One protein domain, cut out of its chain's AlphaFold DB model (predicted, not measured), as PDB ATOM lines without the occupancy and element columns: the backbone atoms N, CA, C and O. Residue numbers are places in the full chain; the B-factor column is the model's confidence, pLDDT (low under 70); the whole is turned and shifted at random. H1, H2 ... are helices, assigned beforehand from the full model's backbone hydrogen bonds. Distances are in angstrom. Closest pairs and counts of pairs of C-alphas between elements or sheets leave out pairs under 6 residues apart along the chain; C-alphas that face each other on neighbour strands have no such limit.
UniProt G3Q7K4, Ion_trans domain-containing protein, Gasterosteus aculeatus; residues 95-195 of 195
ATOM      1  N   GLY A  95     -24.423  -7.359  -2.905       94.94
ATOM      2  CA  GLY A  95     -25.434  -6.471  -2.330       94.94
ATOM      3  C   GLY A  95     -25.135  -6.097  -0.877       94.94
ATOM      4  O   GLY A  95     -25.309  -4.943  -0.493       94.94
ATOM      5  N   GLN A  96     -24.619  -7.034  -0.077       95.31
ATOM      6  CA  GLN A  96     -24.168  -6.754   1.290       95.31
ATOM      7  C   GLN A  96     -23.022  -5.738   1.318       95.31
ATOM      8  O   GLN A  96     -23.053  -4.821   2.137       95.31
ATOM      9  N   LEU A  97     -22.053  -5.856   0.406       95.81
ATOM     10  CA  LEU A  97     -20.964  -4.888   0.279       95.81
ATOM     11  C   LEU A  97     -21.504  -3.477  -0.014       95.81
ATOM     12  O   LEU A  97     -21.130  -2.529   0.673       95.81
ATOM     13  N   ILE A  98     -22.433  -3.344  -0.970       95.44
ATOM     14  CA  ILE A  98     -23.070  -2.053  -1.294       95.44
ATOM     15  C   ILE A  98     -23.764  -1.464  -0.064       95.44
ATOM     16  O   ILE A  98     -23.611  -0.279   0.220       95.44
ATOM     17  N   ILE A  99     -24.502  -2.279   0.697       95.75
ATOM     18  CA  ILE A  99     -25.200  -1.813   1.903       95.75
ATOM     19  C   ILE A  99     -24.214  -1.270   2.943       95.75
ATOM     20  O   ILE A  99     -24.523  -0.266   3.585       95.75
ATOM     21  N   VAL A 100     -23.040  -1.890   3.103       96.44
ATOM     22  CA  VAL A 100     -21.988  -1.401   4.010       96.44
ATOM     23  C   VAL A 100     -21.428  -0.062   3.530       96.44
ATOM     24  O   VAL A 100     -21.299   0.862   4.332       96.44
ATOM     25  N   VAL A 101     -21.153   0.082   2.231       96.00
ATOM     26  CA  VAL A 101     -20.708   1.361   1.653       96.00
ATOM     27  C   VAL A 101     -21.765   2.443   1.884       96.00
ATOM     28  O   VAL A 101     -21.456   3.506   2.422       96.00
ATOM     29  N   TYR A 102     -23.031   2.157   1.573       97.31
ATOM     30  CA  TYR A 102     -24.129   3.097   1.802       97.31
ATOM     31  C   TYR A 102     -24.284   3.458   3.271       97.31
ATOM     32  O   TYR A 102     -24.557   4.612   3.575       97.31
ATOM     33  N   TYR A 103     -24.079   2.514   4.186       96.88
ATOM     34  CA  TYR A 103     -24.152   2.782   5.615       96.88
ATOM     35  C   TYR A 103     -23.112   3.820   6.050       96.88
ATOM     36  O   TYR A 103     -23.456   4.789   6.726       96.88
ATOM     37  N   ILE A 104     -21.858   3.654   5.618       97.06
ATOM     38  CA  ILE A 104     -20.764   4.579   5.943       97.06
ATOM     39  C   ILE A 104     -21.074   5.974   5.387       97.06
ATOM     40  O   ILE A 104     -21.052   6.955   6.133       97.06
ATOM     41  N   PHE A 105     -21.428   6.068   4.102       97.50
ATOM     42  CA  PHE A 105     -21.746   7.351   3.470       97.50
ATOM     43  C   PHE A 105     -23.024   7.987   4.022       97.50
ATOM     44  O   PHE A 105     -23.081   9.207   4.148       97.50
ATOM     45  N   ALA A 106     -24.032   7.201   4.399       97.62
ATOM     46  CA  ALA A 106     -25.247   7.712   5.022       97.62
ATOM     47  C   ALA A 106     -24.948   8.293   6.404       97.62
ATOM     48  O   ALA A 106     -25.422   9.382   6.702       97.62
ATOM     49  N   MET A 107     -24.142   7.619   7.230       96.88
ATOM     50  CA  MET A 107     -23.759   8.138   8.547       96.88
ATOM     51  C   MET A 107     -22.958   9.436   8.433       96.88
ATOM     52  O   MET A 107     -23.317  10.432   9.056       96.88
ATOM     53  N   VAL A 108     -21.932   9.461   7.576       97.12
ATOM     54  CA  VAL A 108     -21.137  10.674   7.334       97.12
ATOM     55  C   VAL A 108     -22.005  11.793   6.744       97.12
ATOM     56  O   VAL A 108     -21.943  12.931   7.200       97.12
ATOM     57  N   GLY A 109     -22.852  11.479   5.763       96.38
ATOM     58  CA  GLY A 109     -23.750  12.443   5.130       96.38
ATOM     59  C   GLY A 109     -24.790  13.009   6.098       96.38
ATOM     60  O   GLY A 109     -25.058  14.209   6.068       96.38
ATOM     61  N   MET A 110     -25.333  12.184   6.998       96.31
ATOM     62  CA  MET A 110     -26.216  12.651   8.067       96.31
ATOM     63  C   MET A 110     -25.490  13.630   8.979       96.31
ATOM     64  O   MET A 110     -26.008  14.718   9.173       96.31
ATOM     65  N   GLU A 111     -24.286  13.335   9.463       95.75
ATOM     66  CA  GLU A 111     -23.556  14.278  10.328       95.75
ATOM     67  C   GLU A 111     -23.212  15.606   9.625       95.75
ATOM     68  O   GLU A 111     -23.299  16.674  10.230       95.75
ATOM     69  N   LEU A 112     -22.883  15.577   8.329       94.75
ATOM     70  CA  LEU A 112     -22.515  16.782   7.575       94.75
ATOM     71  C   LEU A 112     -23.719  17.632   7.134       94.75
ATOM     72  O   LEU A 112     -23.634  18.863   7.094       94.75
ATOM     73  N   PHE A 113     -24.833  16.994   6.763       95.38
ATOM     74  CA  PHE A 113     -25.937  17.641   6.043       95.38
ATOM     75  C   PHE A 113     -27.281  17.608   6.789       95.38
ATOM     76  O   PHE A 113     -28.293  18.054   6.232       95.38
ATOM     77  N   LYS A 114     -27.323  17.132   8.044       94.44
ATOM     78  CA  LYS A 114     -28.559  17.086   8.846       94.44
ATOM     79  C   LYS A 114     -29.238  18.448   8.929       94.44
ATOM     80  O   LYS A 114     -28.619  19.454   9.271       94.44
ATOM     81  N   GLY A 115     -30.540  18.482   8.664       92.38
ATOM     82  CA  GLY A 115     -31.378  19.665   8.849       92.38
ATOM     83  C   GLY A 115     -31.126  20.805   7.857       92.38
ATOM     84  O   GLY A 115     -31.779  21.840   7.977       92.38
ATOM     85  N   LYS A 116     -30.221  20.635   6.881       92.38
ATOM     86  CA  LYS A 116     -29.902  21.658   5.868       92.38
ATOM     87  C   LYS A 116     -30.942  21.752   4.753       92.38
ATOM     88  O   LYS A 116     -31.097  22.819   4.167       92.38
ATOM     89  N   VAL A 117     -31.629  20.642   4.483       94.06
ATOM     90  CA  VAL A 117     -32.699  20.509   3.490       94.06
ATOM     91  C   VAL A 117     -33.883  19.846   4.178       94.06
ATOM     92  O   VAL A 117     -33.728  18.782   4.782       94.06
ATOM     93  N   LYS A 118     -35.064  20.455   4.100       91.75
ATOM     94  CA  LYS A 118     -36.302  19.924   4.671       91.75
ATOM     95  C   LYS A 118     -37.334  19.708   3.575       91.75
ATOM     96  O   LYS A 118     -37.532  20.550   2.702       91.75
ATOM     97  N   PHE A 119     -37.988  18.556   3.642       91.00
ATOM     98  CA  PHE A 119     -39.151  18.259   2.824       91.00
ATOM     99  C   PHE A 119     -40.408  18.748   3.541       91.00
ATOM    100  O   PHE A 119     -40.548  18.546   4.747       91.00
ATOM    101  N   TYR A 120     -41.299  19.368   2.781       88.38
ATOM    102  CA  TYR A 120     -42.589  19.867   3.233       88.38
ATOM    103  C   TYR A 120     -43.676  19.147   2.438       88.38
ATOM    104  O   TYR A 120     -43.550  19.007   1.219       88.38
ATOM    105  N   GLU A 121     -44.719  18.677   3.119       86.06
ATOM    106  CA  GLU A 121     -45.835  17.987   2.467       86.06
ATOM    107  C   GLU A 121     -46.605  18.918   1.525       86.06
ATOM    108  O   GLU A 121     -46.535  20.148   1.629       86.06
ATOM    109  N   GLU A 122     -47.339  18.335   0.576       79.12
ATOM    110  CA  GLU A 122     -48.029  19.120  -0.446       79.12
ATOM    111  C   GLU A 122     -49.049  20.102   0.145       79.12
ATOM    112  O   GLU A 122     -49.080  21.250  -0.299       79.12
ATOM    113  N   ASP A 123     -49.735  19.702   1.214       81.62
ATOM    114  CA  ASP A 123     -50.776  20.477   1.903       81.62
ATOM    115  C   ASP A 123     -50.234  21.566   2.842       81.62
ATOM    116  O   ASP A 123     -50.995  22.338   3.426       81.62
ATOM    117  N   SER A 124     -48.914  21.651   3.014       81.31
ATOM    118  CA  SER A 124     -48.315  22.678   3.863       81.31
ATOM    119  C   SER A 124     -48.278  24.042   3.157       81.31
ATOM    120  O   SER A 124     -47.678  24.203   2.093       81.31
ATOM    121  N   SER A 125     -48.896  25.049   3.782       83.56
ATOM    122  CA  SER A 125     -48.939  26.446   3.308       83.56
ATOM    123  C   SER A 125     -47.680  27.257   3.648       83.56
ATOM    124  O   SER A 125     -47.702  28.487   3.589       83.56
ATOM    125  N   ASP A 126     -46.597  26.597   4.058       84.25
ATOM    126  CA  ASP A 126     -45.369  27.272   4.475       84.25
ATOM    127  C   ASP A 126     -44.618  27.812   3.239       84.25
ATOM    128  O   ASP A 126     -44.252  27.024   2.356       84.25
ATOM    129  N   PRO A 127     -44.343  29.130   3.143       84.19
ATOM    130  CA  PRO A 127     -43.567  29.692   2.037       84.19
ATOM    131  C   PRO A 127     -42.152  29.098   1.937       84.19
ATOM    132  O   PRO A 127     -41.545  29.151   0.864       84.19
ATOM    133  N   ALA A 128     -41.638  28.485   3.010       85.19
ATOM    134  CA  ALA A 128     -40.351  27.800   3.029       85.19
ATOM    135  C   ALA A 128     -40.289  26.523   2.181       85.19
ATOM    136  O   ALA A 128     -39.197  26.069   1.821       85.19
ATOM    137  N   LYS A 129     -41.443  25.986   1.769       86.19
ATOM    138  CA  LYS A 129     -41.543  24.844   0.851       86.19
ATOM    139  C   LYS A 129     -40.869  25.113  -0.496       86.19
ATOM    140  O   LYS A 129     -40.196  24.231  -1.022       86.19
ATOM    141  N   ALA A 130     -40.985  26.336  -1.020       85.88
ATOM    142  CA  ALA A 130     -40.438  26.711  -2.328       85.88
ATOM    143  C   ALA A 130     -38.900  26.639  -2.402       85.88
ATOM    144  O   ALA A 130     -38.331  26.612  -3.490       85.88
ATOM    145  N   TYR A 131     -38.225  26.626  -1.252       89.00
ATOM    146  CA  TYR A 131     -36.768  26.588  -1.145       89.00
ATOM    147  C   TYR A 131     -36.288  25.497  -0.170       89.00
ATOM    148  O   TYR A 131     -35.225  25.607   0.435       89.00
ATOM    149  N   CYS A 132     -37.069  24.421  -0.016       89.94
ATOM    150  CA  CYS A 132     -36.740  23.265   0.826       89.94
ATOM    151  C   CYS A 132     -36.323  23.625   2.272       89.94
ATOM    152  O   CYS A 132     -35.465  22.962   2.862       89.94
ATOM    153  N   GLY A 133     -36.879  24.696   2.844       87.94
ATOM    154  CA  GLY A 133     -36.590  25.141   4.210       87.94
ATOM    155  C   GLY A 133     -35.306  25.951   4.403       87.94
ATOM    156  O   GLY A 133     -35.002  26.298   5.541       87.94
ATOM    157  N   ASN A 134     -34.546  26.253   3.343       90.38
ATOM    158  CA  ASN A 134     -33.324  27.062   3.419       90.38
ATOM    159  C   ASN A 134     -33.233  28.123   2.304       90.38
ATOM    160  O   ASN A 134     -33.226  27.786   1.121       90.38
ATOM    161  N   GLU A 135     -33.118  29.403   2.668       90.75
ATOM    162  CA  GLU A 135     -33.078  30.515   1.704       90.75
ATOM    163  C   GLU A 135     -31.911  30.422   0.710       90.75
ATOM    164  O   GLU A 135     -32.036  30.884  -0.424       90.75
ATOM    165  N   LEU A 136     -30.808  29.759   1.079       91.69
ATOM    166  CA  LEU A 136     -29.645  29.548   0.206       91.69
ATOM    167  C   LEU A 136     -29.955  28.671  -1.018       91.69
ATOM    168  O   LEU A 136     -29.208  28.681  -1.994       91.69
ATOM    169  N   LEU A 137     -31.058  27.917  -0.988       91.38
ATOM    170  CA  LEU A 137     -31.525  27.115  -2.120       91.38
ATOM    171  C   LEU A 137     -32.447  27.892  -3.064       91.38
ATOM    172  O   LEU A 137     -32.835  27.363  -4.111       91.38
ATOM    173  N   ARG A 138     -32.807  29.136  -2.733       91.56
ATOM    174  CA  ARG A 138     -33.724  29.944  -3.536       91.56
ATOM    175  C   ARG A 138     -33.149  30.192  -4.932       91.56
ATOM    176  O   ARG A 138     -32.062  30.733  -5.087       91.56
ATOM    177  N   GLY A 139     -33.904  29.803  -5.960       87.75
ATOM    178  CA  GLY A 139     -33.500  29.965  -7.363       87.75
ATOM    179  C   GLY A 139     -32.489  28.930  -7.868       87.75
ATOM    180  O   GLY A 139     -32.070  29.011  -9.019       87.75
ATOM    181  N   THR A 140     -32.114  27.943  -7.049       93.56
ATOM    182  CA  THR A 140     -31.274  26.826  -7.497       93.56
ATOM    183  C   THR A 140     -32.096  25.796  -8.274       93.56
ATOM    184  O   THR A 140     -33.278  25.582  -7.990       93.56
ATOM    185  N   ALA A 141     -31.450  25.087  -9.205       93.00
ATOM    186  CA  ALA A 141     -32.067  23.954  -9.901       93.00
ATOM    187  C   ALA A 141     -32.530  22.855  -8.923       93.00
ATOM    188  O   ALA A 141     -33.509  22.166  -9.191       93.00
ATOM    189  N   PHE A 142     -31.876  22.731  -7.761       93.62
ATOM    190  CA  PHE A 142     -32.253  21.785  -6.712       93.62
ATOM    191  C   PHE A 142     -33.676  22.033  -6.184       93.62
ATOM    192  O   PHE A 142     -34.481  21.105  -6.105       93.62
ATOM    193  N   ALA A 143     -33.994  23.289  -5.856       92.50
ATOM    194  CA  ALA A 143     -35.317  23.669  -5.365       92.50
ATOM    195  C   ALA A 143     -36.370  23.666  -6.486       92.50
ATOM    196  O   ALA A 143     -37.474  23.170  -6.286       92.50
ATOM    197  N   GLN A 144     -36.019  24.152  -7.682       91.50
ATOM    198  CA  GLN A 144     -36.938  24.201  -8.830       91.50
ATOM    199  C   GLN A 144     -37.402  22.811  -9.290       91.50
ATOM    200  O   GLN A 144     -38.538  22.659  -9.731       91.50
ATOM    201  N   LEU A 145     -36.537  21.800  -9.170       91.81
ATOM    202  CA  LEU A 145     -36.833  20.414  -9.542       91.81
ATOM    203  C   LEU A 145     -37.441  19.589  -8.391       91.81
ATOM    204  O   LEU A 145     -37.583  18.377  -8.523       91.81
ATOM    205  N   ASN A 146     -37.820  20.223  -7.274       91.19
ATOM    206  CA  ASN A 146     -38.439  19.577  -6.112       91.19
ATOM    207  C   ASN A 146     -37.614  18.428  -5.494       91.19
ATOM    208  O   ASN A 146     -38.170  17.470  -4.951       91.19
ATOM    209  N   TYR A 147     -36.282  18.545  -5.468       93.50
ATOM    210  CA  TYR A 147     -35.411  17.550  -4.822       93.50
ATOM    211  C   TYR A 147     -35.414  17.615  -3.280       93.50
ATOM    212  O   TYR A 147     -34.599  16.970  -2.630       93.50
ATOM    213  N   CYS A 148     -36.345  18.332  -2.643       92.38
ATOM    214  CA  CYS A 148     -36.371  18.506  -1.184       92.38
ATOM    215  C   CYS A 148     -36.516  17.185  -0.392       92.38
ATOM    216  O   CYS A 148     -36.108  17.103   0.771       92.38
ATOM    217  N   LYS A 149     -37.089  16.136  -1.008       93.69
ATOM    218  CA  LYS A 149     -37.206  14.790  -0.411       93.69
ATOM    219  C   LYS A 149     -35.848  14.086  -0.280       93.69
ATOM    220  O   LYS A 149     -35.673  13.257   0.612       93.69
ATOM    221  N   ASN A 150     -34.882  14.483  -1.104       95.50
ATOM    222  CA  ASN A 150     -33.518  13.979  -1.113       95.50
ATOM    223  C   ASN A 150     -32.682  14.718  -0.070       95.50
ATOM    224  O   ASN A 150     -31.985  15.687  -0.366       95.50
ATOM    225  N   ASN A 151     -32.784  14.272   1.178       95.19
ATOM    226  CA  ASN A 151     -32.098  14.875   2.314       95.19
ATOM    227  C   ASN A 151     -31.465  13.820   3.229       95.19
ATOM    228  O   ASN A 151     -31.915  12.675   3.311       95.19
ATOM    229  N   PHE A 152     -30.449  14.246   3.977       96.56
ATOM    230  CA  PHE A 152     -29.753  13.430   4.971       96.56
ATOM    231  C   PHE A 152     -30.329  13.627   6.386       96.56
ATOM    232  O   PHE A 152     -29.595  13.695   7.368       96.56
ATOM    233  N   ASN A 153     -31.651  13.784   6.519       95.38
ATOM    234  CA  ASN A 153     -32.260  13.966   7.841       95.38
ATOM    235  C   ASN A 153     -32.427  12.638   8.589       95.38
ATOM    236  O   ASN A 153     -32.299  12.612   9.812       95.38
ATOM    237  N   ASN A 154     -32.694  11.555   7.852       95.31
ATOM    238  CA  ASN A 154     -32.912  10.211   8.377       95.31
ATOM    239  C   ASN A 154     -32.123   9.181   7.559       95.31
ATOM    240  O   ASN A 154     -31.830   9.399   6.382       95.31
ATOM    241  N   VAL A 155     -31.859   8.011   8.142       95.12
ATOM    242  CA  VAL A 155     -31.140   6.931   7.444       95.12
ATOM    243  C   VAL A 155     -31.867   6.484   6.172       95.12
ATOM    244  O   VAL A 155     -31.241   6.314   5.135       95.12
ATOM    245  N   VAL A 156     -33.200   6.386   6.200       95.38
ATOM    246  CA  VAL A 156     -33.989   5.919   5.048       95.38
ATOM    247  C   VAL A 156     -33.914   6.898   3.875       95.38
ATOM    248  O   VAL A 156     -33.673   6.482   2.746       95.38
ATOM    249  N   SER A 157     -34.075   8.200   4.132       95.25
ATOM    250  CA  SER A 157     -33.979   9.224   3.084       95.25
ATOM    251  C   SER A 157     -32.552   9.338   2.541       95.25
ATOM    252  O   SER A 157     -32.369   9.489   1.338       95.25
ATOM    253  N   SER A 158     -31.550   9.168   3.410       96.69
ATOM    254  CA  SER A 158     -30.136   9.117   3.023       96.69
ATOM    255  C   SER A 158     -29.851   7.938   2.092       96.69
ATOM    256  O   SER A 158     -29.180   8.105   1.082       96.69
ATOM    257  N   TYR A 159     -30.396   6.754   2.384       96.50
ATOM    258  CA  TYR A 159     -30.242   5.577   1.525       96.50
ATOM    259  C   TYR A 159     -30.881   5.779   0.151       96.50
ATOM    260  O   TYR A 159     -30.266   5.440  -0.855       96.50
ATOM    261  N   ILE A 160     -32.085   6.357   0.095       96.00
ATOM    262  CA  ILE A 160     -32.751   6.679  -1.177       96.00
ATOM    263  C   ILE A 160     -31.885   7.643  -1.994       96.00
ATOM    264  O   ILE A 160     -31.625   7.391  -3.167       96.00
ATOM    265  N   LEU A 161     -31.355   8.688  -1.355       96.06
ATOM    266  CA  LEU A 161     -30.455   9.635  -2.003       96.06
ATOM    267  C   LEU A 161     -29.174   8.966  -2.532       96.06
ATOM    268  O   LEU A 161     -28.765   9.239  -3.655       96.06
ATOM    269  N   LEU A 162     -28.553   8.060  -1.774       97.12
ATOM    270  CA  LEU A 162     -27.363   7.324  -2.230       97.12
ATOM    271  C   LEU A 162     -27.674   6.374  -3.398       97.12
ATOM    272  O   LEU A 162     -26.858   6.233  -4.309       97.12
ATOM    273  N   VAL A 163     -28.867   5.769  -3.423       96.12
ATOM    274  CA  VAL A 163     -29.344   4.991  -4.578       96.12
ATOM    275  C   VAL A 163     -29.481   5.886  -5.809       96.12
ATOM    276  O   VAL A 163     -29.000   5.516  -6.878       96.12
ATOM    277  N   GLU A 164     -30.078   7.070  -5.671       95.06
ATOM    278  CA  GLU A 164     -30.197   8.024  -6.779       95.06
ATOM    279  C   GLU A 164     -28.829   8.504  -7.281       95.06
ATOM    280  O   GLU A 164     -28.610   8.571  -8.491       95.06
ATOM    281  N   LEU A 165     -27.877   8.754  -6.376       95.88
ATOM    282  CA  LEU A 165     -26.499   9.099  -6.740       95.88
ATOM    283  C   LEU A 165     -25.788   7.948  -7.470       95.88
ATOM    284  O   LEU A 165     -25.028   8.196  -8.398       95.88
ATOM    285  N   THR A 166     -26.088   6.693  -7.134       95.75
ATOM    286  CA  THR A 166     -25.503   5.516  -7.807       95.75
ATOM    287  C   THR A 166     -25.956   5.383  -9.262       95.75
ATOM    288  O   THR A 166     -25.227   4.852 -10.095       95.75
ATOM    289  N   VAL A 167     -27.141   5.900  -9.604       93.50
ATOM    290  CA  VAL A 167     -27.642   5.941 -10.991       93.50
ATOM    291  C   VAL A 167     -26.943   7.039 -11.815       93.50
ATOM    292  O   VAL A 167     -27.096   7.085 -13.034       93.50
ATOM    293  N   VAL A 168     -26.143   7.911 -11.183       93.62
ATOM    294  CA  VAL A 168     -25.333   8.989 -11.795       93.62
ATOM    295  C   VAL A 168     -26.166  10.055 -12.531       93.62
ATOM    296  O   VAL A 168     -25.647  11.069 -12.995       93.62
ATOM    297  N   ASN A 169     -27.487   9.919 -12.613       93.06
ATOM    298  CA  ASN A 169     -28.318  10.923 -13.260       93.06
ATOM    299  C   ASN A 169     -28.472  12.164 -12.367       93.06
ATOM    300  O   ASN A 169     -28.812  12.047 -11.194       93.06
ATOM    301  N   GLN A 170     -28.242  13.359 -12.923       93.56
ATOM    302  CA  GLN A 170     -28.383  14.649 -12.224       93.56
ATOM    303  C   GLN A 170     -27.631  14.766 -10.879       93.56
ATOM    304  O   GLN A 170     -27.921  15.655 -10.075       93.56
ATOM    305  N   TRP A 171     -26.609  13.936 -10.641       94.81
ATOM    306  CA  TRP A 171     -25.850  13.937  -9.382       94.81
ATOM    307  C   TRP A 171     -25.197  15.298  -9.085       94.81
ATOM    308  O   TRP A 171     -25.081  15.709  -7.931       94.81
ATOM    309  N   HIS A 172     -24.821  16.037 -10.132       94.50
ATOM    310  CA  HIS A 172     -24.242  17.374 -10.036       94.50
ATOM    311  C   HIS A 172     -25.244  18.411  -9.503       94.50
ATOM    312  O   HIS A 172     -24.842  19.306  -8.761       94.50
ATOM    313  N   VAL A 173     -26.541  18.273  -9.813       95.31
ATOM    314  CA  VAL A 173     -27.600  19.138  -9.261       95.31
ATOM    315  C   VAL A 173     -27.724  18.894  -7.762       95.31
ATOM    316  O   VAL A 173     -27.677  19.851  -6.988       95.31
ATOM    317  N   LEU A 174     -27.776  17.626  -7.343       95.06
ATOM    318  CA  LEU A 174     -27.806  17.237  -5.930       95.06
ATOM    319  C   LEU A 174     -26.566  17.761  -5.189       95.06
ATOM    320  O   LEU A 174     -26.690  18.480  -4.199       95.06
ATOM    321  N   SER A 175     -25.371  17.496  -5.722       95.56
ATOM    322  CA  SER A 175     -24.103  17.965  -5.159       95.56
ATOM    323  C   SER A 175     -24.041  19.494  -5.042       95.56
ATOM    324  O   SER A 175     -23.626  20.026  -4.011       95.56
ATOM    325  N   SER A 176     -24.495  20.219  -6.071       95.25
ATOM    326  CA  SER A 176     -24.534  21.685  -6.066       95.25
ATOM    327  C   SER A 176     -25.517  22.247  -5.038       95.25
ATOM    328  O   SER A 176     -25.184  23.226  -4.373       95.25
ATOM    329  N   GLY A 177     -26.670  21.595  -4.842       94.75
ATOM    330  CA  GLY A 177     -27.649  21.959  -3.817       94.75
ATOM    331  C   GLY A 177     -27.077  21.816  -2.408       94.75
ATOM    332  O   GLY A 177     -27.139  22.755  -1.617       94.75
ATOM    333  N   PHE A 178     -26.421  20.688  -2.113       95.50
ATOM    334  CA  PHE A 178     -25.766  20.483  -0.816       95.50
ATOM    335  C   PHE A 178     -24.565  21.411  -0.594       95.50
ATOM    336  O   PHE A 178     -24.357  21.886   0.525       95.50
ATOM    337  N   ALA A 179     -23.805  21.729  -1.645       95.44
ATOM    338  CA  ALA A 179     -22.713  22.697  -1.571       95.44
ATOM    339  C   ALA A 179     -23.208  24.131  -1.316       95.44
ATOM    340  O   ALA A 179     -22.534  24.878  -0.609       95.44
ATOM    341  N   ALA A 180     -24.384  24.503  -1.837       94.50
ATOM    342  CA  ALA A 180     -24.982  25.820  -1.617       94.50
ATOM    343  C   ALA A 180     -25.393  26.051  -0.151       94.50
ATOM    344  O   ALA A 180     -25.268  27.163   0.352       94.50
ATOM    345  N   VAL A 181     -25.842  25.006   0.554       94.00
ATOM    346  CA  VAL A 181     -26.302  25.098   1.958       94.00
ATOM    347  C   VAL A 181     -25.215  24.841   3.004       94.00
ATOM    348  O   VAL A 181     -25.473  24.977   4.205       94.00
ATOM    349  N   THR A 182     -24.018  24.431   2.580       93.50
ATOM    350  CA  THR A 182     -22.888  24.136   3.474       93.50
ATOM    351  C   THR A 182     -21.630  24.897   3.066       93.50
ATOM    352  O   THR A 182     -21.418  26.017   3.519       93.50
ATOM    353  N   HIS A 183     -20.779  24.291   2.241       93.94
ATOM    354  CA  HIS A 183     -19.555  24.874   1.713       93.94
ATOM    355  C   HIS A 183     -19.193  24.195   0.385       93.94
ATOM    356  O   HIS A 183     -19.571  23.049   0.138       93.94
ATOM    357  N   ALA A 184     -18.392  24.854  -0.460       93.25
ATOM    358  CA  ALA A 184     -17.966  24.300  -1.750       93.25
ATOM    359  C   ALA A 184     -17.218  22.955  -1.621       93.25
ATOM    360  O   ALA A 184     -17.292  22.117  -2.523       93.25
ATOM    361  N   SER A 185     -16.556  22.716  -0.482       93.00
ATOM    362  CA  SER A 185     -15.877  21.451  -0.163       93.00
ATOM    363  C   SER A 185     -16.829  20.263  -0.011       93.00
ATOM    364  O   SER A 185     -16.384  19.129  -0.151       93.00
ATOM    365  N   ALA A 186     -18.133  20.485   0.191       94.00
ATOM    366  CA  ALA A 186     -19.125  19.411   0.226       94.00
ATOM    367  C   ALA A 186     -19.172  18.611  -1.084       94.00
ATOM    368  O   ALA A 186     -19.512  17.432  -1.069       94.00
ATOM    369  N   ARG A 187     -18.759  19.205  -2.214       94.94
ATOM    370  CA  ARG A 187     -18.633  18.490  -3.495       94.94
ATOM    371  C   ARG A 187     -17.678  17.297  -3.409       94.94
ATOM    372  O   ARG A 187     -17.922  16.303  -4.082       94.94
ATOM    373  N   LEU A 188     -16.650  17.361  -2.553       95.69
ATOM    374  CA  LEU A 188     -15.702  16.261  -2.354       95.69
ATOM    375  C   LEU A 188     -16.387  15.001  -1.825       95.69
ATOM    376  O   LEU A 188     -16.040  13.919  -2.270       95.69
ATOM    377  N   PHE A 189     -17.383  15.131  -0.943       96.62
ATOM    378  CA  PHE A 189     -18.159  13.989  -0.451       96.62
ATOM    379  C   PHE A 189     -18.859  13.255  -1.602       96.62
ATOM    380  O   PHE A 189     -18.769  12.036  -1.712       96.62
ATOM    381  N   PHE A 190     -19.508  14.004  -2.497       96.12
ATOM    382  CA  PHE A 190     -20.203  13.421  -3.645       96.12
ATOM    383  C   PHE A 190     -19.225  12.854  -4.671       96.12
ATOM    384  O   PHE A 190     -19.490  11.790  -5.212       96.12
ATOM    385  N   ILE A 191     -18.091  13.513  -4.914       95.75
ATOM    386  CA  ILE A 191     -17.048  12.990  -5.807       95.75
ATOM    387  C   ILE A 191     -16.472  11.685  -5.241       95.75
ATOM    388  O   ILE A 191     -16.402  10.705  -5.970       95.75
ATOM    389  N   LEU A 192     -16.141  11.640  -3.946       96.25
ATOM    390  CA  LEU A 192     -15.643  10.438  -3.265       96.25
ATOM    391  C   LEU A 192     -16.632   9.272  -3.304       96.25
ATOM    392  O   LEU A 192     -16.199   8.132  -3.319       96.25
ATOM    393  N   PHE A 193     -17.937   9.542  -3.312       96.00
ATOM    394  CA  PHE A 193     -18.949   8.495  -3.449       96.00
ATOM    395  C   PHE A 193     -18.995   7.875  -4.857       96.00
ATOM    396  O   PHE A 193     -19.406   6.730  -5.002       96.00
ATOM    397  N   HIS A 194     -18.609   8.629  -5.891       94.75
ATOM    398  CA  HIS A 194     -18.634   8.164  -7.285       94.75
ATOM    399  C   HIS A 194     -17.312   7.532  -7.749       94.75
ATOM    400  O   HIS A 194     -17.287   6.948  -8.833       94.75
ATOM    401  N   ILE A 195     -16.231   7.702  -6.982       92.12
ATOM    402  CA  ILE A 195     -14.935   7.043  -7.206       92.12
ATOM    403  C   ILE A 195     -15.017   5.613  -6.676       92.12
ATOM    404  O   ILE A 195     -14.613   4.700  -7.430       92.12
TER     405      ILE A 195
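AT A GLANCE: This is residues 95 to 195 of the 195 residues of the protein "Ion_trans domain-containing protein" of Gasterosteus aculeatus (UniProt G3Q7K4). The long helix H1 is crossed steeply by H4, and the hairpin of H5 and H6 lies to one side of H1 at a shallow tilt to it, H5 running the same way as H1 and H6 the opposite way. The short H2 and H3 sit among loops at one end, where residues 122 to 127 stick out. The printed part has 101 residues with six named helices, H1 to H6 in chain order, and no named strand: the class is all helix. It is compact, with a radius of gyration of the C-alphas of 13.2 A, and spans 42 by 27 by 24 A.

HOW THE PARTS SIT: Start at H1, residues 95 to 113: with residues 102 to 110 alone it touches H4, residues 155 to 166, the closest C-alphas being Ala 106 and Ser 158, 5.5 A. They run opposite ways at a steep tilt of 69 degrees, only just short of about perpendicular. Next, H2, residues 127 to 131, and H3, residues 141 to 144, only just touch, with 3 pairs of C-alphas within 8 A, closest at Tyr 131 and Ala 143, 5.3 A. H3 touches H5, residues 171 to 181, closest at C-alphas 142 and 177, 5.4 A. H5 and H6, residues 186 to 194, touch as a hairpin, opposite ways at a shallow tilt of 25 degrees, closest at C-alphas 179 and 186, 5.2 A. In H1, H4 and H5 every O i to N i+4 pair is within hydrogen-bond range; H6 has 4 of 5, H2 has 0 of 1 but 2 of 2 O i to N i+3 pairs, and H3 is too short for an i+4 pair.

IN THESE COORDINATES: Find C-alpha 95 at (-25.434, -6.471, -2.330); H1 runs 25.5 A to C-alpha 113. H4 spans 16.3 A, H5 15.9 A and H6 13.5 A, ending at C-alpha 194, (-18.634, 8.164, -7.285).

THE WHOLE: The farthest C-alphas, Leu 97 and Ser 125, are 42.1 A apart. The link from H1 to H2 is long; the printed part has no cut, and no printed residue is under 70 in pLDDT.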